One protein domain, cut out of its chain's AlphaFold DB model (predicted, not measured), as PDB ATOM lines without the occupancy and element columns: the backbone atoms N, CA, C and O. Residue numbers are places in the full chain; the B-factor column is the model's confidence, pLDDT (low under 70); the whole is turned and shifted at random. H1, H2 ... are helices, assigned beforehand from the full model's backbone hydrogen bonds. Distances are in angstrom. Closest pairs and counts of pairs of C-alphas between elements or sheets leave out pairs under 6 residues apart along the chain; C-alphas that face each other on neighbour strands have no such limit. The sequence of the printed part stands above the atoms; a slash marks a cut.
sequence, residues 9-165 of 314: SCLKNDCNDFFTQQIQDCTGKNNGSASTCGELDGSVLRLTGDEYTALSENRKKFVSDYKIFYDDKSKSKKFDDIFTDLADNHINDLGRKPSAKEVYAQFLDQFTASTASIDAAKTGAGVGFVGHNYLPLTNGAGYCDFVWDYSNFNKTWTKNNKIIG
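Overview. This is residues 9 to 165 of the 314 residues of the protein "P-type ATPase (P-ATPase) Superfamily" of Thraustotheca clavata (UniProt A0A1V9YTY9). What is the main picture? Two long helices, H1 and H2, cross as an open X, while shorter helices and long loops build the body beside them: H6 packs on the first part of H1, and H5 makes a corner with H4. Residues 72 to 77 stick out. What is it made of? The printed part has 157 residues with six named helices, H1 to H6, and no named strand; the class is all helix, with 76 residues in named elements, under half. It is compact, with a radius of gyration of the C-alphas of 15.5 A and spans of 44 by 40 by 23 A.

Along the chain. Where are the long helices? H1, residues 9 to 29, begins at C-alpha 9 (184.050, 164.289, 270.779) and is 30.0 A long; H2, residues 51 to 73, is 32.5 A. Where are the others? H3 is residues 79 to 83, 8.2 A; H4 100 to 111, 16.0 A; H5 115 to 123, 12.9 A; H6 143 to 148, 8.6 A, ending at C-alpha 148 (186.176, 160.549, 264.706).

Arrangement. What does H1 touch? Residues 15 to 22 touch H2 in a helical hairpin, a steep tilt of 43 degrees, opposite ways; the closest C-alphas, Gln 22 and Phe 62, are 6.8 A apart. Residues 9 to 16 touch H6, closest C-alphas Lys 12 and Trp 148 at 5.4 A. And the rest? H3 only just touches H2, with 3 pairs of C-alphas within 8 A, closest Lys 67 and Phe 79 at 6.0 A. H4 and H5 only just touch, with 3 such pairs, only at the corner, closest Gln 110 and Ser 117 at 5.2 A; H1 and H4 are apart. How are the backbones? Every O i to N i+4 pair is within hydrogen-bond range in H1, H2, H4, H5 and H6; H3 has 0 of 1, but 2 of 2 O i to N i+3 pairs.

Size, cuts and confidence. How large is it? The two C-alphas farthest apart, Asn 31 and Gly 95, are 47.2 A apart. Is it whole? The printed part has no cut; the links H1 to H2, H3 to H4 and H5 to H6 are long. Where is confidence low? The pLDDT is under 70 at residues 76, 90, 92 to 94 and 130 to 131.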
ATOM      1  N   SER A   9     182.889 163.874 269.976       89.00
ATOM      2  CA  SER A   9     184.050 164.289 270.779       89.00
ATOM      3  C   SER A   9     184.338 163.337 271.943       89.00
ATOM      4  O   SER A   9     185.492 163.088 272.267       89.00
ATOM      5  N   CYS A  10     183.300 162.753 272.546       89.44
ATOM      6  CA  CYS A  10     183.456 161.773 273.616       89.44
ATOM      7  C   CYS A  10     184.044 160.460 273.077       89.44
ATOM      8  O   CYS A  10     184.934 159.893 273.695       89.44
ATOM      9  N   LEU A  11     183.587 160.002 271.904       89.31
ATOM     10  CA  LEU A  11     184.133 158.814 271.233       89.31
ATOM     11  C   LEU A  11     185.586 159.021 270.798       89.31
ATOM     12  O   LEU A  11     186.400 158.105 270.914       89.31
ATOM     13  N   LYS A  12     185.914 160.233 270.343       91.50
ATOM     14  CA  LYS A  12     187.283 160.639 270.035       91.50
ATOM     15  C   LYS A  12     188.173 160.573 271.277       91.50
ATOM     16  O   LYS A  12     189.251 159.995 271.202       91.50
ATOM     17  N   ASN A  13     187.718 161.112 272.407       92.00
ATOM     18  CA  ASN A  13     188.471 161.071 273.662       92.00
ATOM     19  C   ASN A  13     188.659 159.633 274.161       92.00
ATOM     20  O   ASN A  13     189.789 159.243 274.414       92.00
ATOM     21  N   ASP A  14     187.603 158.812 274.177       90.94
ATOM     22  CA  ASP A  14     187.701 157.389 274.537       90.94
ATOM     23  C   ASP A  14     188.681 156.628 273.621       90.94
ATOM     24  O   ASP A  14     189.392 155.731 274.073       90.94
ATOM     25  N   CYS A  15     188.717 156.968 272.326       92.56
ATOM     26  CA  CYS A  15     189.686 156.419 271.379       92.56
ATOM     27  C   CYS A  15     191.111 156.871 271.714       92.56
ATOM     28  O   CYS A  15     192.015 156.041 271.787       92.56
ATOM     29  N   ASN A  16     191.312 158.168 271.947       93.50
ATOM     30  CA  ASN A  16     192.613 158.719 272.305       93.50
ATOM     31  C   ASN A  16     193.137 158.107 273.606       93.50
ATOM     32  O   ASN A  16     194.299 157.720 273.650       93.50
ATOM     33  N   ASP A  17     192.290 157.947 274.622       93.56
ATOM     34  CA  ASP A  17     192.652 157.320 275.894       93.56
ATOM     35  C   ASP A  17     193.081 155.861 275.687       93.56
ATOM     36  O   ASP A  17     194.111 155.436 276.213       93.56
ATOM     37  N   PHE A  18     192.346 155.108 274.860       93.94
ATOM     38  CA  PHE A  18     192.698 153.730 274.511       93.94
ATOM     39  C   PHE A  18     194.059 153.646 273.809       93.94
ATOM     40  O   PHE A  18     194.929 152.883 274.230       93.94
ATOM     41  N   PHE A  19     194.273 154.437 272.753       93.44
ATOM     42  CA  PHE A  19     195.545 154.430 272.025       93.44
ATOM     43  C   PHE A  19     196.699 154.945 272.887       93.44
ATOM     44  O   PHE A  19     197.808 154.429 272.783       93.44
ATOM     45  N   THR A  20     196.437 155.904 273.777       92.94
ATOM     46  CA  THR A  20     197.427 156.414 274.731       92.94
ATOM     47  C   THR A  20     197.894 155.300 275.655       92.94
ATOM     48  O   THR A  20     199.098 155.109 275.794       92.94
ATOM     49  N   GLN A  21     196.974 154.510 276.214       93.12
ATOM     50  CA  GLN A  21     197.327 153.361 277.052       93.12
ATOM     51  C   GLN A  21     198.121 152.305 276.274       93.12
ATOM     52  O   GLN A  21     199.175 151.877 276.731       93.12
ATOM     53  N   GLN A  22     197.679 151.938 275.067       91.69
ATOM     54  CA  GLN A  22     198.378 150.938 274.247       91.69
ATOM     55  C   GLN A  22     199.809 151.362 273.891       91.69
ATOM     56  O   GLN A  22     200.747 150.564 273.981       91.69
ATOM     57  N   ILE A  23     199.995 152.630 273.511       90.25
ATOM     58  CA  ILE A  23     201.312 153.177 273.178       90.25
ATOM     59  C   ILE A  23     202.181 153.285 274.435       90.25
ATOM     60  O   ILE A  23     203.352 152.915 274.378       90.25
ATOM     61  N   GLN A  24     201.632 153.727 275.571       90.06
ATOM     62  CA  GLN A  24     202.357 153.783 276.847       90.06
ATOM     63  C   GLN A  24     202.811 152.396 277.310       90.06
ATOM     64  O   GLN A  24     203.975 152.232 277.669       90.06
ATOM     65  N   ASP A  25     201.945 151.386 277.225       90.69
ATOM     66  CA  ASP A  25     202.271 150.006 277.598       90.69
ATOM     67  C   ASP A  25     203.340 149.405 276.681       90.69
ATOM     68  O   ASP A  25     204.259 148.719 277.139       90.69
ATOM     69  N   CYS A  26     203.244 149.670 275.378       89.00
ATOM     70  CA  CYS A  26     204.244 149.248 274.402       89.00
ATOM     71  C   CYS A  26     205.594 149.938 274.655       89.00
ATOM     72  O   CYS A  26     206.632 149.281 274.723       89.00
ATOM     73  N   THR A  27     205.579 151.250 274.883       87.50
ATOM     74  CA  THR A  27     206.784 152.054 275.122       87.50
ATOM     75  C   THR A  27     207.442 151.688 276.453       87.50
ATOM     76  O   THR A  27     208.664 151.568 276.528       87.50
ATOM     77  N   GLY A  28     206.647 151.424 277.494       85.81
ATOM     78  CA  GLY A  28     207.123 150.949 278.793       85.81
ATOM     79  C   GLY A  28     207.807 149.584 278.707       85.81
ATOM     80  O   GLY A  28     208.859 149.390 279.311       85.81
ATOM     81  N   LYS A  29     207.274 148.660 277.894       84.06
ATOM     82  CA  LYS A  29     207.920 147.363 277.609       84.06
ATOM     83  C   LYS A  29     209.219 147.503 276.815       84.06
ATOM     84  O   LYS A  29     210.114 146.679 276.973       84.06
ATOM     85  N   ASN A  30     209.341 148.558 276.013       79.94
ATOM     86  CA  ASN A  30     210.503 148.836 275.170       79.94
ATOM     87  C   ASN A  30     211.493 149.827 275.809       79.94
ATOM     88  O   ASN A  30     212.173 150.562 275.092       79.94
ATOM     89  N   ASN A  31     211.581 149.875 277.145       78.62
ATOM     90  CA  ASN A  31     212.498 150.757 277.885       78.62
ATOM     91  C   ASN A  31     212.410 152.243 277.475       78.62
ATOM     92  O   ASN A  31     213.419 152.946 277.445       78.62
ATOM     93  N   GLY A  32     211.214 152.732 277.138       73.56
ATOM     94  CA  GLY A  32     211.002 154.122 276.730       73.56
ATOM     95  C   GLY A  32     211.148 154.388 275.228       73.56
ATOM     96  O   GLY A  32     211.003 155.534 274.814       73.56
ATOM     97  N   SER A  33     211.415 153.370 274.400       76.81
ATOM     98  CA  SER A  33     211.495 153.546 272.945       76.81
ATOM     99  C   SER A  33     210.122 153.467 272.277       76.81
ATOM    100  O   SER A  33     209.496 152.406 272.244       76.81
ATOM    101  N   ALA A  34     209.690 154.574 271.666       77.50
ATOM    102  CA  ALA A  34     208.482 154.636 270.838       77.50
ATOM    103  C   ALA A  34     208.712 154.152 269.391       77.50
ATOM    104  O   ALA A  34     207.778 154.115 268.591       77.50
ATOM    105  N   SER A  35     209.940 153.752 269.037       79.25
ATOM    106  CA  SER A  35     210.340 153.393 267.669       79.25
ATOM    107  C   SER A  35     209.450 152.309 267.040       79.25
ATOM    108  O   SER A  35     209.021 152.447 265.899       79.25
ATOM    109  N   THR A  36     209.093 151.273 267.798       84.19
ATOM    110  CA  THR A  36     208.262 150.142 267.342       84.19
ATOM    111  C   THR A  36     206.784 150.264 267.725       84.19
ATOM    112  O   THR A  36     205.981 149.413 267.348       84.19
ATOM    113  N   CYS A  37     206.402 151.303 268.469       82.88
ATOM    114  CA  CYS A  37     205.021 151.544 268.907       82.88
ATOM    115  C   CYS A  37     204.361 152.664 268.081       82.88
ATOM    116  O   CYS A  37     203.168 152.606 267.770       82.88
ATOM    117  N   GLY A  38     205.165 153.643 267.656       81.81
ATOM    118  CA  GLY A  38     204.730 154.867 267.000       81.81
ATOM    119  C   GLY A  38     204.115 155.872 267.973       81.81
ATOM    120  O   GLY A  38     203.871 155.567 269.137       81.81
ATOM    121  N   GLU A  39     203.844 157.071 267.464       82.81
ATOM    122  CA  GLU A  39     203.266 158.171 268.239       82.81
ATOM    123  C   GLU A  39     201.744 158.292 268.035       82.81
ATOM    124  O   GLU A  39     201.179 157.786 267.056       82.81
ATOM    125  N   LEU A  40     201.079 158.996 268.958       81.94
ATOM    126  CA  LEU A  40     199.624 159.223 268.947       81.94
ATOM    127  C   LEU A  40     199.137 160.017 267.727       81.94
ATOM    128  O   LEU A  40     198.049 159.757 267.212       81.94
ATOM    129  N   ASP A  41     199.952 160.948 267.238       77.56
ATOM    130  CA  ASP A  41     199.682 161.765 266.047       77.56
ATOM    131  C   ASP A  41     199.865 160.983 264.728       77.56
ATOM    132  O   ASP A  41     199.726 161.529 263.631       77.56
ATOM    133  N   GLY A  42     200.176 159.685 264.822       78.38
ATOM    134  CA  GLY A  42     200.457 158.809 263.691       78.38
ATOM    135  C   GLY A  42     201.876 158.949 263.144       78.38
ATOM    136  O   GLY A  42     202.259 158.149 262.279       78.38
ATOM    137  N   SER A  43     202.675 159.888 263.662       78.19
ATOM    138  CA  SER A  43     204.061 160.077 263.248       78.19
ATOM    139  C   SER A  43     204.924 158.868 263.616       78.19
ATOM    140  O   SER A  43     204.607 158.064 264.503       78.19
ATOM    141  N   VAL A  44     205.983 158.671 262.829       82.00
ATOM    142  CA  VAL A  44     206.893 157.530 262.947       82.00
ATOM    143  C   VAL A  44     208.315 158.029 262.805       82.00
ATOM    144  O   VAL A  44     208.654 158.693 261.820       82.00
ATOM    145  N   LEU A  45     209.146 157.733 263.801       80.31
ATOM    146  CA  LEU A  45     210.581 157.989 263.731       80.31
ATOM    147  C   LEU A  45     211.169 157.237 262.536       80.31
ATOM    148  O   LEU A  45     210.691 156.172 262.166       80.31
ATOM    149  N   ARG A  46     212.202 157.770 261.892       80.00
ATOM    150  CA  ARG A  46     212.852 157.049 260.797       80.00
ATOM    151  C   ARG A  46     213.576 155.812 261.345       80.00
ATOM    152  O   ARG A  46     214.623 155.940 261.969       80.00
ATOM    153  N   LEU A  47     213.024 154.635 261.064       80.88
ATOM    154  CA  LEU A  47     213.556 153.324 261.454       80.88
ATOM    155  C   LEU A  47     214.419 152.707 260.346       80.88
ATOM    156  O   LEU A  47     214.433 153.197 259.205       80.88
ATOM    157  N   THR A  48     215.094 151.602 260.662       72.50
ATOM    158  CA  THR A  48     215.865 150.796 259.700       72.50
ATOM    159  C   THR A  48     215.457 149.323 259.731       72.50
ATOM    160  O   THR A  48     215.309 148.746 260.800       72.50
ATOM    161  N   GLY A  49     215.325 148.697 258.554       71.25
ATOM    162  CA  GLY A  49     215.149 147.243 258.432       71.25
ATOM    163  C   GLY A  49     213.894 146.696 259.126       71.25
ATOM    164  O   GLY A  49     212.786 147.165 258.859       71.25
ATOM    165  N   ASP A  50     214.096 145.707 260.001       71.00
ATOM    166  CA  ASP A  50     213.060 144.876 260.638       71.00
ATOM    167  C   ASP A  50     212.163 145.628 261.641       71.00
ATOM    168  O   ASP A  50     211.066 145.175 261.969       71.00
ATOM    169  N   GLU A  51     212.578 146.814 262.093       81.00
ATOM    170  CA  GLU A  51     211.815 147.628 263.049       81.00
ATOM    171  C   GLU A  51     210.481 148.130 262.474       81.00
ATOM    172  O   GLU A  51     209.499 148.261 263.209       81.00
ATOM    173  N   TYR A  52     210.403 148.356 261.155       84.38
ATOM    174  CA  TYR A  52     209.139 148.708 260.499       84.38
ATOM    175  C   TYR A  52     208.135 147.553 260.523       84.38
ATOM    176  O   TYR A  52     206.929 147.791 260.606       84.38
ATOM    177  N   THR A  53     208.614 146.308 260.478       86.56
ATOM    178  CA  THR A  53     207.762 145.117 260.563       86.56
ATOM    179  C   THR A  53     207.139 145.020 261.953       86.56
ATOM    180  O   THR A  53     205.920 144.898 262.065       86.56
ATOM    181  N   ALA A  54     207.948 145.201 263.003       87.50
ATOM    182  CA  ALA A  54     207.467 145.240 264.385       87.50
ATOM    183  C   ALA A  54     206.457 146.380 264.615       87.50
ATOM    184  O   ALA A  54     205.411 146.174 265.233       87.50
ATOM    185  N   LEU A  55     206.721 147.571 264.061       88.81
ATOM    186  CA  LEU A  55     205.776 148.690 264.096       88.81
ATOM    187  C   LEU A  55     204.450 148.350 263.406       88.81
ATOM    188  O   LEU A  55     203.377 148.658 263.934       88.81
ATOM    189  N   SER A  56     204.512 147.718 262.233       90.38
ATOM    190  CA  SER A  56     203.321 147.324 261.481       90.38
ATOM    191  C   SER A  56     202.459 146.335 262.260       90.38
ATOM    192  O   SER A  56     201.240 146.507 262.340       90.38
ATOM    193  N   GLU A  57     203.081 145.328 262.872       91.12
ATOM    194  CA  GLU A  57     202.398 144.326 263.695       91.12
ATOM    195  C   GLU A  57     201.743 144.953 264.928       91.12
ATOM    196  O   GLU A  57     200.554 144.729 265.171       91.12
ATOM    197  N   ASN A  58     202.467 145.813 265.651       91.00
ATOM    198  CA  ASN A  58     201.936 146.510 266.822       91.00
ATOM    199  C   ASN A  58     200.754 147.414 266.460       91.00
ATOM    200  O   ASN A  58     199.705 147.338 267.096       91.00
ATOM    201  N   ARG A  59     200.861 148.224 265.399       91.06
ATOM    202  CA  ARG A  59     199.761 149.112 264.981       91.06
ATOM    203  C   ARG A  59     198.538 148.342 264.491       91.06
ATOM    204  O   ARG A  59     197.417 148.736 264.809       91.06
ATOM    205  N   LYS A  60     198.723 147.236 263.763       93.12
ATOM    206  CA  LYS A  60     197.614 146.341 263.383       93.12
ATOM    207  C   LYS A  60     196.915 145.783 264.615       93.12
ATOM    208  O   LYS A  60     195.686 145.803 264.663       93.12
ATOM    209  N   LYS A  61     197.693 145.361 265.614       93.44
ATOM    210  CA  LYS A  61     197.175 144.877 266.891       93.44
ATOM    211  C   LYS A  61     196.410 145.962 267.653       93.44
ATOM    212  O   LYS A  61     195.292 145.720 268.082       93.44
ATOM    213  N   PHE A  62     196.938 147.181 267.755       93.56
ATOM    214  CA  PHE A  62     196.230 148.281 268.424       93.56
ATOM    215  C   PHE A  62     194.887 148.583 267.762       93.56
ATOM    216  O   PHE A  62     193.890 148.791 268.450       93.56
ATOM    217  N   VAL A  63     194.834 148.561 266.427       94.00
ATOM    218  CA  VAL A  63     193.575 148.759 265.705       94.00
ATOM    219  C   VAL A  63     192.611 147.590 265.922       94.00
ATOM    220  O   VAL A  63     191.422 147.834 266.123       94.00
ATOM    221  N   SER A  64     193.075 146.335 265.907       94.56
ATOM    222  CA  SER A  64     192.198 145.187 266.188       94.56
ATOM    223  C   SER A  64     191.667 145.211 267.618       94.56
ATOM    224  O   SER A  64     190.472 145.013 267.826       94.56
ATOM    225  N   ASP A  65     192.526 145.523 268.585       94.69
ATOM    226  CA  ASP A  65     192.165 145.602 269.998       94.69
ATOM    227  C   ASP A  65     191.188 146.764 270.234       94.69
ATOM    228  O   ASP A  65     190.226 146.619 270.985       94.69
ATOM    229  N   TYR A  66     191.355 147.884 269.518       93.00
ATOM    230  CA  TYR A  66     190.400 148.992 269.554       93.00
ATOM    231  C   TYR A  66     189.019 148.593 269.023       93.00
ATOM    232  O   TYR A  66     188.010 148.999 269.594       93.00
ATOM    233  N   LYS A  67     188.945 147.794 267.951       92.56
ATOM    234  CA  LYS A  67     187.656 147.294 267.442       92.56
ATOM    235  C   LYS A  67     186.944 146.438 268.484       92.56
ATOM    236  O   LYS A  67     185.758 146.635 268.712       92.56
ATOM    237  N   ILE A  68     187.678 145.550 269.157       92.44
ATOM    238  CA  ILE A  68     187.135 144.715 270.238       92.44
ATOM    239  C   ILE A  68     186.665 145.593 271.402       92.44
ATOM    240  O   ILE A  68     185.555 145.419 271.892       92.44
ATOM    241  N   PHE A  69     187.473 146.572 271.807       90.94
ATOM    242  CA  PHE A  69     187.117 147.527 272.854       90.94
ATOM    243  C   PHE A  69     185.871 148.349 272.506       90.94
ATOM    244  O   PHE A  69     185.025 148.595 273.366       90.94
ATOM    245  N   TYR A  70     185.744 148.774 271.247       89.75
ATOM    246  CA  TYR A  70     184.566 149.479 270.757       89.75
ATOM    247  C   TYR A  70     183.323 148.588 270.814       89.75
ATOM    248  O   TYR A  70     182.284 149.030 271.302       89.75
ATOM    249  N   ASP A  71     183.444 147.346 270.345       89.94
ATOM    250  CA  ASP A  71     182.353 146.373 270.313       89.94
ATOM    251  C   ASP A  71     181.897 145.983 271.726       89.94
ATOM    252  O   ASP A  71     180.698 145.914 271.967       89.94
ATOM    253  N   ASP A  72     182.817 145.804 272.677       88.12
ATOM    254  CA  ASP A  72     182.496 145.507 274.082       88.12
ATOM    255  C   ASP A  72     181.791 146.685 274.779       88.12
ATOM    256  O   ASP A  72     180.821 146.519 275.521       88.12
ATOM    257  N   LYS A  73     182.222 147.919 274.481       84.62
ATOM    258  CA  LYS A  73     181.584 149.139 275.003       84.62
ATOM    259  C   LYS A  73     180.266 149.501 274.316       84.62
ATOM    260  O   LYS A  73     179.554 150.392 274.803       84.62
ATOM    261  N   SER A  74     179.961 148.905 273.170       79.81
ATOM    262  CA  SER A  74     178.767 149.204 272.388       79.81
ATOM    263  C   SER A  74     177.704 148.139 272.630       79.81
ATOM    264  O   SER A  74     177.918 146.961 272.380       79.81
ATOM    265  N   LYS A  75     176.516 148.528 273.113       72.75
ATOM    266  CA  LYS A  75     175.505 147.526 273.501       72.75
ATOM    267  C   LYS A  75     174.801 146.884 272.307       72.75
ATOM    268  O   LYS A  75     174.245 145.800 272.447       72.75
ATOM    269  N   SER A  76     174.758 147.566 271.163       68.75
ATOM    270  CA  SER A  76     173.920 147.158 270.027       68.75
ATOM    271  C   SER A  76     174.585 147.244 268.656       68.75
ATOM    272  O   SER A  76     174.116 146.584 267.730       68.75
ATOM    273  N   LYS A  77     175.650 148.037 268.501       79.00
ATOM    274  CA  LYS A  77     176.293 148.290 267.201       79.00
ATOM    275  C   LYS A  77     177.750 147.872 267.213       79.00
ATOM    276  O   LYS A  77     178.452 148.173 268.172       79.00
ATOM    277  N   LYS A  78     178.217 147.254 266.140       86.44
ATOM    278  CA  LYS A  78     179.631 146.912 265.975       86.44
ATOM    279  C   LYS A  78     180.394 148.056 265.327       86.44
ATOM    280  O   LYS A  78     179.805 148.925 264.684       86.44
ATOM    281  N   PHE A  79     181.715 148.044 265.444       87.06
ATOM    282  CA  PHE A  79     182.591 149.013 264.793       87.06
ATOM    283  C   PHE A  79     182.378 149.027 263.275       87.06
ATOM    284  O   PHE A  79     182.323 150.090 262.664       87.06
ATOM    285  N   ASP A  80     182.184 147.857 262.663       87.56
ATOM    286  CA  ASP A  80     181.964 147.755 261.218       87.56
ATOM    287  C   ASP A  80     180.644 148.410 260.759       87.56
ATOM    288  O   ASP A  80     180.540 148.835 259.604       87.56
ATOM    289  N   ASP A  81     179.670 148.601 261.659       85.88
ATOM    290  CA  ASP A  81     178.411 149.290 261.347       85.88
ATOM    291  C   ASP A  81     178.628 150.774 261.033       85.88
ATOM    292  O   ASP A  81     177.774 151.410 260.411       85.88
ATOM    293  N   ILE A  82     179.778 151.339 261.414       86.38
ATOM    294  CA  ILE A  82     180.163 152.706 261.061       86.38
ATOM    295  C   ILE A  82     180.191 152.887 259.540       86.38
ATOM    296  O   ILE A  82     179.837 153.959 259.062       86.38
ATOM    297  N   PHE A  83     180.543 151.844 258.781       85.75
ATOM    298  CA  PHE A  83     180.664 151.904 257.322       85.75
ATOM    299  C   PHE A  83     179.352 151.670 256.567       85.75
ATOM    300  O   PHE A  83     179.311 151.812 255.345       85.75
ATOM    301  N   THR A  84     178.286 151.291 257.271       82.94
ATOM    302  CA  THR A  84     176.977 151.007 256.668       82.94
ATOM    303  C   THR A  84     176.232 152.297 256.349       82.94
ATOM    304  O   THR A  84     176.350 153.279 257.084       82.94
ATOM    305  N   ASP A  85     175.435 152.303 255.278       75.62
ATOM    306  CA  ASP A  85     174.642 153.461 254.822       75.62
ATOM    307  C   ASP A  85     175.457 154.762 254.699       75.62
ATOM    308  O   ASP A  85     174.927 155.863 254.868       75.62
ATOM    309  N   LEU A  86     176.770 154.639 254.478       76.75
ATOM    310  CA  LEU A  86     177.631 155.765 254.166       76.75
ATOM    311  C   LEU A  86     177.641 155.973 252.659       76.75
ATOM    312  O   LEU A  86     177.733 155.030 251.875       76.75
ATOM    313  N   ALA A  87     177.576 157.237 252.274       70.25
ATOM    314  CA  ALA A  87     177.782 157.631 250.900       70.25
ATOM    315  C   ALA A  87     179.255 157.519 250.491       70.25
ATOM    316  O   ALA A  87     180.155 157.621 251.329       70.25
ATOM    317  N   ASP A  88     179.493 157.371 249.189       72.50
ATOM    318  CA  ASP A  88     180.843 157.417 248.638       72.50
ATOM    319  C   ASP A  88     181.481 158.790 248.860       72.50
ATOM    320  O   ASP A  88     180.834 159.835 248.745       72.50
ATOM    321  N   ASN A  89     182.783 158.791 249.132       72.00
ATOM    322  CA  ASN A  89     183.531 160.016 249.346       72.00
ATOM    323  C   ASN A  89     183.712 160.750 248.016       72.00
ATOM    324  O   ASN A  89     184.400 160.272 247.109       72.00
ATOM    325  N   HIS A  90     183.121 161.939 247.892       69.12
ATOM    326  CA  HIS A  90     183.348 162.777 246.724       69.12
ATOM    327  C   HIS A  90     184.665 163.547 246.867       69.12
ATOM    328  O   HIS A  90     184.745 164.590 247.512       69.12
ATOM    329  N   ILE A  91     185.719 162.998 246.262       70.56
ATOM    330  CA  ILE A  91     187.026 163.646 246.157       70.56
ATOM    331  C   ILE A  91     187.164 164.171 244.727       70.56
ATOM    332  O   ILE A  91     187.131 163.396 243.768       70.56
ATOM    333  N   ASN A  92     187.310 165.488 244.583       65.06
ATOM    334  CA  ASN A  92     187.528 166.121 243.282       65.06
ATOM    335  C   ASN A  92     188.775 165.528 242.598       65.06
ATOM    336  O   ASN A  92     189.794 165.286 243.251       65.06
ATOM    337  N   ASP A  93     188.694 165.304 241.284       65.12
ATOM    338  CA  ASP A  93     189.784 164.794 240.435       65.12
ATOM    339  C   ASP A  93     190.314 163.380 240.745       65.12
ATOM    340  O   ASP A  93     191.380 163.010 240.250       65.12
ATOM    341  N   LEU A  94     189.605 162.550 241.522       69.06
ATOM    342  CA  LEU A  94     190.008 161.147 241.719       69.06
ATOM    343  C   LEU A  94     189.510 160.207 240.598       69.06
ATOM    344  O   LEU A  94     189.778 159.010 240.631       69.06
ATOM    345  N   GLY A  95     188.768 160.708 239.603       72.25
ATOM    346  CA  GLY A  95     188.206 159.913 238.491       72.25
ATOM    347  C   GLY A  95     187.166 158.852 238.900       72.25
ATOM    348  O   GLY A  95     186.424 158.362 238.056       72.25
ATOM    349  N   ARG A  96     187.077 158.528 240.196       80.50
ATOM    350  CA  ARG A  96     186.115 157.630 240.843       80.50
ATOM    351  C   ARG A  96     185.728 158.168 242.224       80.50
ATOM    352  O   ARG A  96     186.489 158.930 242.818       80.50
ATOM    353  N   LYS A  97     184.577 157.744 242.751       79.62
ATOM    354  CA  LYS A  97     184.135 158.039 244.126       79.62
ATOM    355  C   LYS A  97     184.386 156.798 244.997       79.62
ATOM    356  O   LYS A  97     183.666 155.821 244.825       79.62
ATOM    357  N   PRO A  98     185.437 156.770 245.835       81.56
ATOM    358  CA  PRO A  98     185.741 155.604 246.651       81.56
ATOM    359  C   PRO A  98     184.764 155.502 247.820       81.56
ATOM    360  O   PRO A  98     184.388 156.508 248.431       81.56
ATOM    361  N   SER A  99     184.411 154.275 248.177       83.94
ATOM    362  CA  SER A  99     183.592 154.006 249.358       83.94
ATOM    363  C   SER A  99     184.335 154.392 250.644       83.94
ATOM    364  O   SER A  99     185.571 154.383 250.707       83.94
ATOM    365  N   ALA A 100     183.601 154.688 251.718       83.62
ATOM    366  CA  ALA A 100     184.199 154.968 253.028       83.62
ATOM    367  C   ALA A 100     185.099 153.822 253.530       83.62
ATOM    368  O   ALA A 100     186.114 154.065 254.184       83.62
ATOM    369  N   LYS A 101     184.770 152.576 253.165       87.56
ATOM    370  CA  LYS A 101     185.569 151.392 253.493       87.56
ATOM    371  C   LYS A 101     186.883 151.334 252.713       87.56
ATOM    372  O   LYS A 101     187.902 150.979 253.295       87.56
ATOM    373  N   GLU A 102     186.888 151.708 251.434       88.00
ATOM    374  CA  GLU A 102     188.126 151.812 250.645       88.00
ATOM    375  C   GLU A 102     189.046 152.909 251.187       88.00
ATOM    376  O   GLU A 102     190.249 152.695 251.312       88.00
ATOM    377  N   VAL A 103     188.488 154.068 251.554       88.44
ATOM    378  CA  VAL A 103     189.269 155.158 252.161       88.44
ATOM    379  C   VAL A 103     189.836 154.735 253.517       88.44
ATOM    380  O   VAL A 103     191.002 155.001 253.798       88.44
ATOM    381  N   TYR A 104     189.051 154.026 254.334       90.62
ATOM    382  CA  TYR A 104     189.526 153.452 255.595       90.62
ATOM    383  C   TYR A 104     190.631 152.416 255.389       90.62
ATOM    384  O   TYR A 104     191.631 152.468 256.095       90.62
ATOM    385  N   ALA A 105     190.485 151.506 254.423       91.38
ATOM    386  CA  ALA A 105     191.513 150.514 254.113       91.38
ATOM    387  C   ALA A 105     192.821 151.192 253.683       91.38
ATOM    388  O   ALA A 105     193.880 150.886 254.220       91.38
ATOM    389  N   GLN A 106     192.730 152.198 252.811       90.06
ATOM    390  CA  GLN A 106     193.897 152.959 252.383       90.06
ATOM    391  C   GLN A 106     194.566 153.722 253.531       90.06
ATOM    392  O   GLN A 106     195.794 153.791 253.602       90.06
ATOM    393  N   PHE A 107     193.776 154.320 254.427       91.94
ATOM    394  CA  PHE A 107     194.311 154.958 255.626       91.94
ATOM    395  C   PHE A 107     194.994 153.936 256.538       91.94
ATOM    396  O   PHE A 107     196.102 154.184 257.003       91.94
ATOM    397  N   LEU A 108     194.362 152.784 256.770       92.75
ATOM    398  CA  LEU A 108     194.899 151.713 257.603       92.75
ATOM    399  C   LEU A 108     196.244 151.212 257.059       92.75
ATOM    400  O   LEU A 108     197.183 151.042 257.834       92.75
ATOM    401  N   ASP A 109     196.368 151.036 255.745       91.75
ATOM    402  CA  ASP A 109     197.610 150.593 255.101       91.75
ATOM    403  C   ASP A 109     198.757 151.599 255.276       91.75
ATOM    404  O   ASP A 109     199.918 151.195 255.397       91.75
ATOM    405  N   GLN A 110     198.443 152.898 255.322       90.44
ATOM    406  CA  GLN A 110     199.412 153.963 255.603       90.44
ATOM    407  C   GLN A 110     199.749 154.040 257.089       90.44
ATOM    408  O   GLN A 110     200.918 154.023 257.469       90.44
ATOM    409  N   PHE A 111     198.729 154.072 257.946       91.50
ATOM    410  CA  PHE A 111     198.895 154.151 259.391       91.50
ATOM    411  C   PHE A 111     199.680 152.950 259.928       91.50
ATOM    412  O   PHE A 111     200.582 153.122 260.742       91.50
ATOM    413  N   THR A 112     199.410 151.739 259.437       91.12
ATOM    414  CA  THR A 112     200.100 150.507 259.857       91.12
ATOM    415  C   THR A 112     201.445 150.277 259.168       91.12
ATOM    416  O   THR A 112     201.998 149.188 259.298       91.12
ATOM    417  N   ALA A 113     201.998 151.266 258.459       89.19
ATOM    418  CA  ALA A 113     203.322 151.175 257.841       89.19
ATOM    419  C   ALA A 113     203.490 149.938 256.932       89.19
ATOM    420  O   ALA A 113     204.456 149.186 257.051       89.19
ATOM    421  N   SER A 114     202.542 149.688 256.024       87.81
ATOM    422  CA  SER A 114     202.724 148.667 254.981       87.81
ATOM    423  C   SER A 114     203.969 148.959 254.130       87.81
ATOM    424  O   SER A 114     204.349 150.120 253.956       87.81
ATOM    425  N   THR A 115     204.585 147.932 253.543       86.12
ATOM    426  CA  THR A 115     205.799 148.078 252.712       86.12
ATOM    427  C   THR A 115     205.632 149.123 251.603       86.12
ATOM    428  O   THR A 115     206.456 150.025 251.469       86.12
ATOM    429  N   ALA A 116     204.503 149.086 250.889       86.94
ATOM    430  CA  ALA A 116     204.173 150.061 249.854       86.94
ATOM    431  C   ALA A 116     204.023 151.492 250.405       86.94
ATOM    432  O   ALA A 116     204.486 152.448 249.781       86.94
ATOM    433  N   SER A 117     203.403 151.656 251.580       86.25
ATOM    434  CA  SER A 117     203.252 152.975 252.207       86.25
ATOM    435  C   SER A 117     204.586 153.562 252.675       86.25
ATOM    436  O   SER A 117     204.804 154.764 252.539       86.25
ATOM    437  N   ILE A 118     205.505 152.719 253.150       87.25
ATOM    438  CA  ILE A 118     206.856 153.123 253.545       87.25
ATOM    439  C   ILE A 118     207.632 153.622 252.321       87.25
ATOM    440  O   ILE A 118     208.258 154.681 252.378       87.25
ATOM    441  N   ASP A 119     207.577 152.898 251.204       87.25
ATOM    442  CA  ASP A 119     208.291 153.283 249.982       87.25
ATOM    443  C   ASP A 119     207.706 154.551 249.339       87.25
ATOM    444  O   ASP A 119     208.450 155.432 248.890       87.25
ATOM    445  N   ALA A 120     206.381 154.717 249.395       85.69
ATOM    446  CA  ALA A 120     205.721 155.967 249.030       85.69
ATOM    447  C   ALA A 120     206.148 157.130 249.947       85.69
ATOM    448  O   ALA A 120     206.483 158.214 249.467       85.69
ATOM    449  N   ALA A 121     206.217 156.910 251.263       85.25
ATOM    450  CA  ALA A 121     206.618 157.940 252.218       85.25
ATOM    451  C   ALA A 121     208.089 158.357 252.062       85.25
ATOM    452  O   ALA A 121     208.400 159.544 252.173       85.25
ATOM    453  N   LYS A 122     208.993 157.424 251.724       84.69
ATOM    454  CA  LYS A 122     210.413 157.726 251.438       84.69
ATOM    455  C   LYS A 122     210.581 158.674 250.249       84.69
ATOM    456  O   LYS A 122     211.504 159.481 250.240       84.69
ATOM    457  N   THR A 123     209.699 158.575 249.257       84.50
ATOM    458  CA  THR A 123     209.718 159.414 248.047       84.50
ATOM    459  C   THR A 123     208.852 160.671 248.170       84.50
ATOM    460  O   THR A 123     208.856 161.508 247.271       84.50
ATOM    461  N   GLY A 124     208.126 160.843 249.284       79.81
ATOM    462  CA  GLY A 124     207.196 161.958 249.487       79.81
ATOM    463  C   GLY A 124     205.902 161.840 248.676       79.81
ATOM    464  O   GLY A 124     205.185 162.828 248.495       79.81
ATOM    465  N   ALA A 125     205.583 160.650 248.167       83.44
ATOM    466  CA  ALA A 125     204.381 160.414 247.385       83.44
ATOM    467  C   ALA A 125     203.136 160.460 248.289       83.44
ATOM    468  O   ALA A 125     202.852 159.538 249.047       83.44
ATOM    469  N   GLY A 126     202.375 161.556 248.207       77.12
ATOM    470  CA  GLY A 126     201.126 161.721 248.959       77.12
ATOM    471  C   GLY A 126     201.293 162.208 250.402       77.12
ATOM    472  O   GLY A 126     200.297 162.383 251.091       77.12
ATOM    473  N   VAL A 127     202.505 162.504 250.864       82.62
ATOM    474  CA  VAL A 127     202.779 162.962 252.239       82.62
ATOM    475  C   VAL A 127     203.743 164.148 252.231       82.62
ATOM    476  O   VAL A 127     204.466 164.379 251.263       82.62
ATOM    477  N   GLY A 128     203.685 164.997 253.257       79.44
ATOM    478  CA  GLY A 128     204.582 166.147 253.401       79.44
ATOM    479  C   GLY A 128     205.733 165.844 254.351       79.44
ATOM    480  O   GLY A 128     205.502 165.339 255.444       79.44
ATOM    481  N   PHE A 129     206.964 166.189 253.969       77.75
ATOM    482  CA  PHE A 129     208.091 166.158 254.900       77.75
ATOM    483  C   PHE A 129     208.027 167.371 255.830       77.75
ATOM    484  O   PHE A 129     208.073 168.507 255.367       77.75
ATOM    485  N   VAL A 130     207.922 167.115 257.135       69.25
ATOM    486  CA  VAL A 130     207.890 168.159 258.178       69.25
ATOM    487  C   VAL A 130     209.304 168.490 258.686       69.25
ATOM    488  O   VAL A 130     209.530 169.568 259.214       69.25
ATOM    489  N   GLY A 131     210.288 167.613 258.431       66.12
ATOM    490  CA  GLY A 131     211.705 167.887 258.685       66.12
ATOM    491  C   GLY A 131     212.115 167.748 260.151       66.12
ATOM    492  O   GLY A 131     212.550 168.716 260.747       66.12
ATOM    493  N   HIS A 132     212.032 166.541 260.723       73.00
ATOM    494  CA  HIS A 132     212.504 166.248 262.090       73.00
ATOM    495  C   HIS A 132     213.012 164.792 262.255       73.00
ATOM    496  O   HIS A 132     212.808 164.180 263.293       73.00
ATOM    497  N   ASN A 133     213.639 164.197 261.228       76.56
ATOM    498  CA  ASN A 133     214.013 162.764 261.194       76.56
ATOM    499  C   ASN A 133     212.836 161.768 261.342       76.56
ATOM    500  O   ASN A 133     213.045 160.604 261.681       76.56
ATOM    501  N   TYR A 134     211.613 162.190 261.016       80.44
ATOM    502  CA  TYR A 134     210.441 161.313 260.918       80.44
ATOM    503  C   TYR A 134     210.204 160.867 259.475       80.44
ATOM    504  O   TYR A 134     210.491 161.609 258.528       80.44
ATOM    505  N   LEU A 135     209.632 159.675 259.318       83.88
ATOM    506  CA  LEU A 135     209.026 159.230 258.070       83.88
ATOM    507  C   LEU A 135     207.521 159.557 258.127       83.88
ATOM    508  O   LEU A 135     206.799 158.945 258.916       83.88
ATOM    509  N   PRO A 136     207.020 160.521 257.334       83.94
ATOM    510  CA  PRO A 136     205.616 160.915 257.382       83.94
ATOM    511  C   PRO A 136     204.758 159.857 256.678       83.94
ATOM    512  O   PRO A 136     204.586 159.913 255.469       83.94
ATOM    513  N   LEU A 137     204.242 158.867 257.408       86.88
ATOM    514  CA  LEU A 137     203.335 157.860 256.833       86.88
ATOM    515  C   LEU A 137     201.936 158.423 256.578       86.88
ATOM    516  O   LEU A 137     201.318 158.145 255.554       86.88
ATOM    517  N   THR A 138     201.464 159.242 257.512       86.81
ATOM    518  CA  THR A 138     200.279 160.080 257.368       86.81
ATOM    519  C   THR A 138     200.716 161.535 257.515       86.81
ATOM    520  O   THR A 138     201.754 161.837 258.108       86.81
ATOM    521  N   ASN A 139     199.947 162.470 256.965       85.62
ATOM    522  CA  ASN A 139     200.219 163.906 257.083       85.62
ATOM    523  C   ASN A 139     199.839 164.458 258.483       85.62
ATOM    524  O   ASN A 139     199.089 165.427 258.591       85.62
ATOM    525  N   GLY A 140     200.337 163.806 259.545       82.75
ATOM    526  CA  GLY A 140     200.071 164.124 260.956       82.75
ATOM    527  C   GLY A 140     198.684 163.700 261.444       82.75
ATOM    528  O   GLY A 140     198.135 164.326 262.344       82.75
ATOM    529  N   ALA A 141     198.077 162.701 260.796       88.88
ATOM    530  CA  ALA A 141     196.760 162.195 261.163       88.88
ATOM    531  C   ALA A 141     196.897 160.882 261.944       88.88
ATOM    532  O   ALA A 141     197.305 159.862 261.374       88.88
ATOM    533  N   GLY A 142     196.516 160.912 263.223       90.75
ATOM    534  CA  GLY A 142     196.378 159.722 264.059       90.75
ATOM    535  C   GLY A 142     195.130 158.906 263.707       90.75
ATOM    536  O   GLY A 142     194.231 159.367 262.998       90.75
ATOM    537  N   TYR A 143     195.046 157.677 264.224       92.56
ATOM    538  CA  TYR A 143     193.905 156.788 263.965       92.56
ATOM    539  C   TYR A 143     192.577 157.385 264.455       92.56
ATOM    540  O   TYR A 143     191.587 157.408 263.723       92.56
ATOM    541  N   CYS A 144     192.557 157.912 265.679       93.12
ATOM    542  CA  CYS A 144     191.350 158.475 266.281       93.12
ATOM    543  C   CYS A 144     190.893 159.769 265.598       93.12
ATOM    544  O   CYS A 144     189.691 159.958 265.415       93.12
ATOM    545  N   ASP A 145     191.833 160.616 265.163       92.62
ATOM    546  CA  ASP A 145     191.528 161.805 264.358       92.62
ATOM    547  C   ASP A 145     190.935 161.425 263.001       92.62
ATOM    548  O   ASP A 145     190.024 162.086 262.515       92.62
ATOM    549  N   PHE A 146     191.413 160.341 262.390       92.69
ATOM    550  CA  PHE A 146     190.855 159.869 261.131       92.69
ATOM    551  C   PHE A 146     189.446 159.292 261.271       92.69
ATOM    552  O   PHE A 146     188.609 159.535 260.408       92.69
ATOM    553  N   VAL A 147     189.157 158.526 262.325       92.12
ATOM    554  CA  VAL A 147     187.839 157.886 262.483       92.12
ATOM    555  C   VAL A 147     186.777 158.874 262.978       92.12
ATOM    556  O   VAL A 147     185.644 158.845 262.487       92.12
ATOM    557  N   TRP A 148     187.127 159.732 263.939       92.06
ATOM    558  CA  TRP A 148     186.176 160.549 264.706       92.06
ATOM    559  C   TRP A 148     186.320 162.061 264.500       92.06
ATOM    560  O   TRP A 148     185.626 162.817 265.174       92.06
ATOM    561  N   ASP A 149     187.189 162.523 263.602       91.44
ATOM    562  CA  ASP A 149     187.376 163.950 263.323       91.44
ATOM    563  C   ASP A 149     187.629 164.211 261.828       91.44
ATOM    564  O   ASP A 149     187.605 163.316 260.979       91.44
ATOM    565  N   TYR A 150     187.853 165.479 261.499       89.44
ATOM    566  CA  TYR A 150     188.311 165.943 260.205       89.44
ATOM    567  C   TYR A 150     189.828 165.810 260.101       89.44
ATOM    568  O   TYR A 150     190.573 166.586 260.708       89.44
ATOM    569  N   SER A 151     190.305 164.901 259.254       88.88
ATOM    570  CA  SER A 151     191.743 164.676 259.083       88.88
ATOM    571  C   SER A 151     192.186 164.776 257.626       88.88
ATOM    572  O   SER A 151     191.436 164.523 256.683       88.88
ATOM    573  N   ASN A 152     193.437 165.188 257.438       89.31
ATOM    574  CA  ASN A 152     194.119 165.140 256.155       89.31
ATOM    575  C   ASN A 152     195.270 164.151 256.302       89.31
ATOM    576  O   ASN A 152     196.308 164.508 256.848       89.31
ATOM    577  N   PHE A 153     195.079 162.923 255.825       88.19
ATOM    578  CA  PHE A 153     196.095 161.884 255.948       88.19
ATOM    579  C   PHE A 153     197.002 161.776 254.714       88.19
ATOM    580  O   PHE A 153     198.146 161.354 254.868       88.19
ATOM    581  N   ASN A 154     196.545 162.177 253.517       88.00
ATOM    582  CA  ASN A 154     197.301 161.973 252.278       88.00
ATOM    583  C   ASN A 154     196.971 162.975 251.153       88.00
ATOM    584  O   ASN A 154     195.852 163.024 250.664       88.00
ATOM    585  N   LYS A 155     197.971 163.677 250.617       84.25
ATOM    586  CA  LYS A 155     197.842 164.687 249.555       84.25
ATOM    587  C   LYS A 155     197.193 164.195 248.256       84.25
ATOM    588  O   LYS A 155     196.632 165.018 247.543       84.25
ATOM    589  N   THR A 156     197.272 162.913 247.899       82.00
ATOM    590  CA  THR A 156     196.612 162.397 246.686       82.00
ATOM    591  C   THR A 156     195.158 162.027 246.949       82.00
ATOM    592  O   THR A 156     194.298 162.378 246.143       82.00
ATOM    593  N   TRP A 157     194.877 161.393 248.089       79.94
ATOM    594  CA  TRP A 157     193.538 160.916 248.453       79.94
ATOM    595  C   TRP A 157     192.652 161.987 249.089       79.94
ATOM    596  O   TRP A 157     191.452 161.996 248.864       79.94
ATOM    597  N   THR A 158     193.218 162.914 249.855       79.44
ATOM    598  CA  THR A 158     192.483 164.018 250.494       79.44
ATOM    599  C   THR A 158     192.714 165.360 249.794       79.44
ATOM    600  O   THR A 158     192.039 166.339 250.108       79.44
ATOM    601  N   LYS A 159     193.658 165.440 248.837       82.31
ATOM    602  CA  LYS A 159     193.982 166.663 248.068       82.31
ATOM    603  C   LYS A 159     194.288 167.876 248.952       82.31
ATOM    604  O   LYS A 159     193.906 168.997 248.637       82.31
ATOM    605  N   ASN A 160     194.995 167.647 250.060       82.38
ATOM    606  CA  ASN A 160     195.307 168.645 251.091       82.38
ATOM    607  C   ASN A 160     194.094 169.204 251.861       82.38
ATOM    608  O   ASN A 160     194.261 170.112 252.674       82.38
ATOM    609  N   ASN A 161     192.899 168.653 251.657       84.38
ATOM    610  CA  ASN A 161     191.707 169.022 252.408       84.38
ATOM    611  C   ASN A 161     191.511 168.077 253.594       84.38
ATOM    612  O   ASN A 161     191.934 166.921 253.566       84.38
ATOM    613  N   LYS A 162     190.856 168.562 254.650       85.62
ATOM    614  CA  LYS A 162     190.423 167.694 255.746       85.62
ATOM    615  C   LYS A 162     189.127 167.002 255.337       85.62
ATOM    616  O   LYS A 162     188.143 167.681 255.044       85.62
ATOM    617  N   ILE A 163     189.141 165.677 255.297       83.88
ATOM    618  CA  ILE A 163     187.954 164.867 255.010       83.88
ATOM    619  C   ILE A 163     187.290 164.439 256.319       83.88
ATOM    620  O   ILE A 163     187.962 164.338 257.344       83.88
ATOM    621  N   ILE A 164     185.981 164.195 256.280       86.31
ATOM    622  CA  ILE A 164     185.223 163.705 257.436       86.31
ATOM    623  C   ILE A 164     185.575 162.235 257.678       86.31
ATOM    624  O   ILE A 164     185.531 161.427 256.749       86.31
ATOM    625  N   GLY A 165     185.881 161.885 258.927       88.12
ATOM    626  CA  GLY A 165     186.043 160.497 259.343       88.12
ATOM    627  C   GLY A 165     184.747 159.680 259.263       88.12
ATOM    628  O   GLY A 165     183.666 160.205 259.545       88.12
TER     629      GLY A 165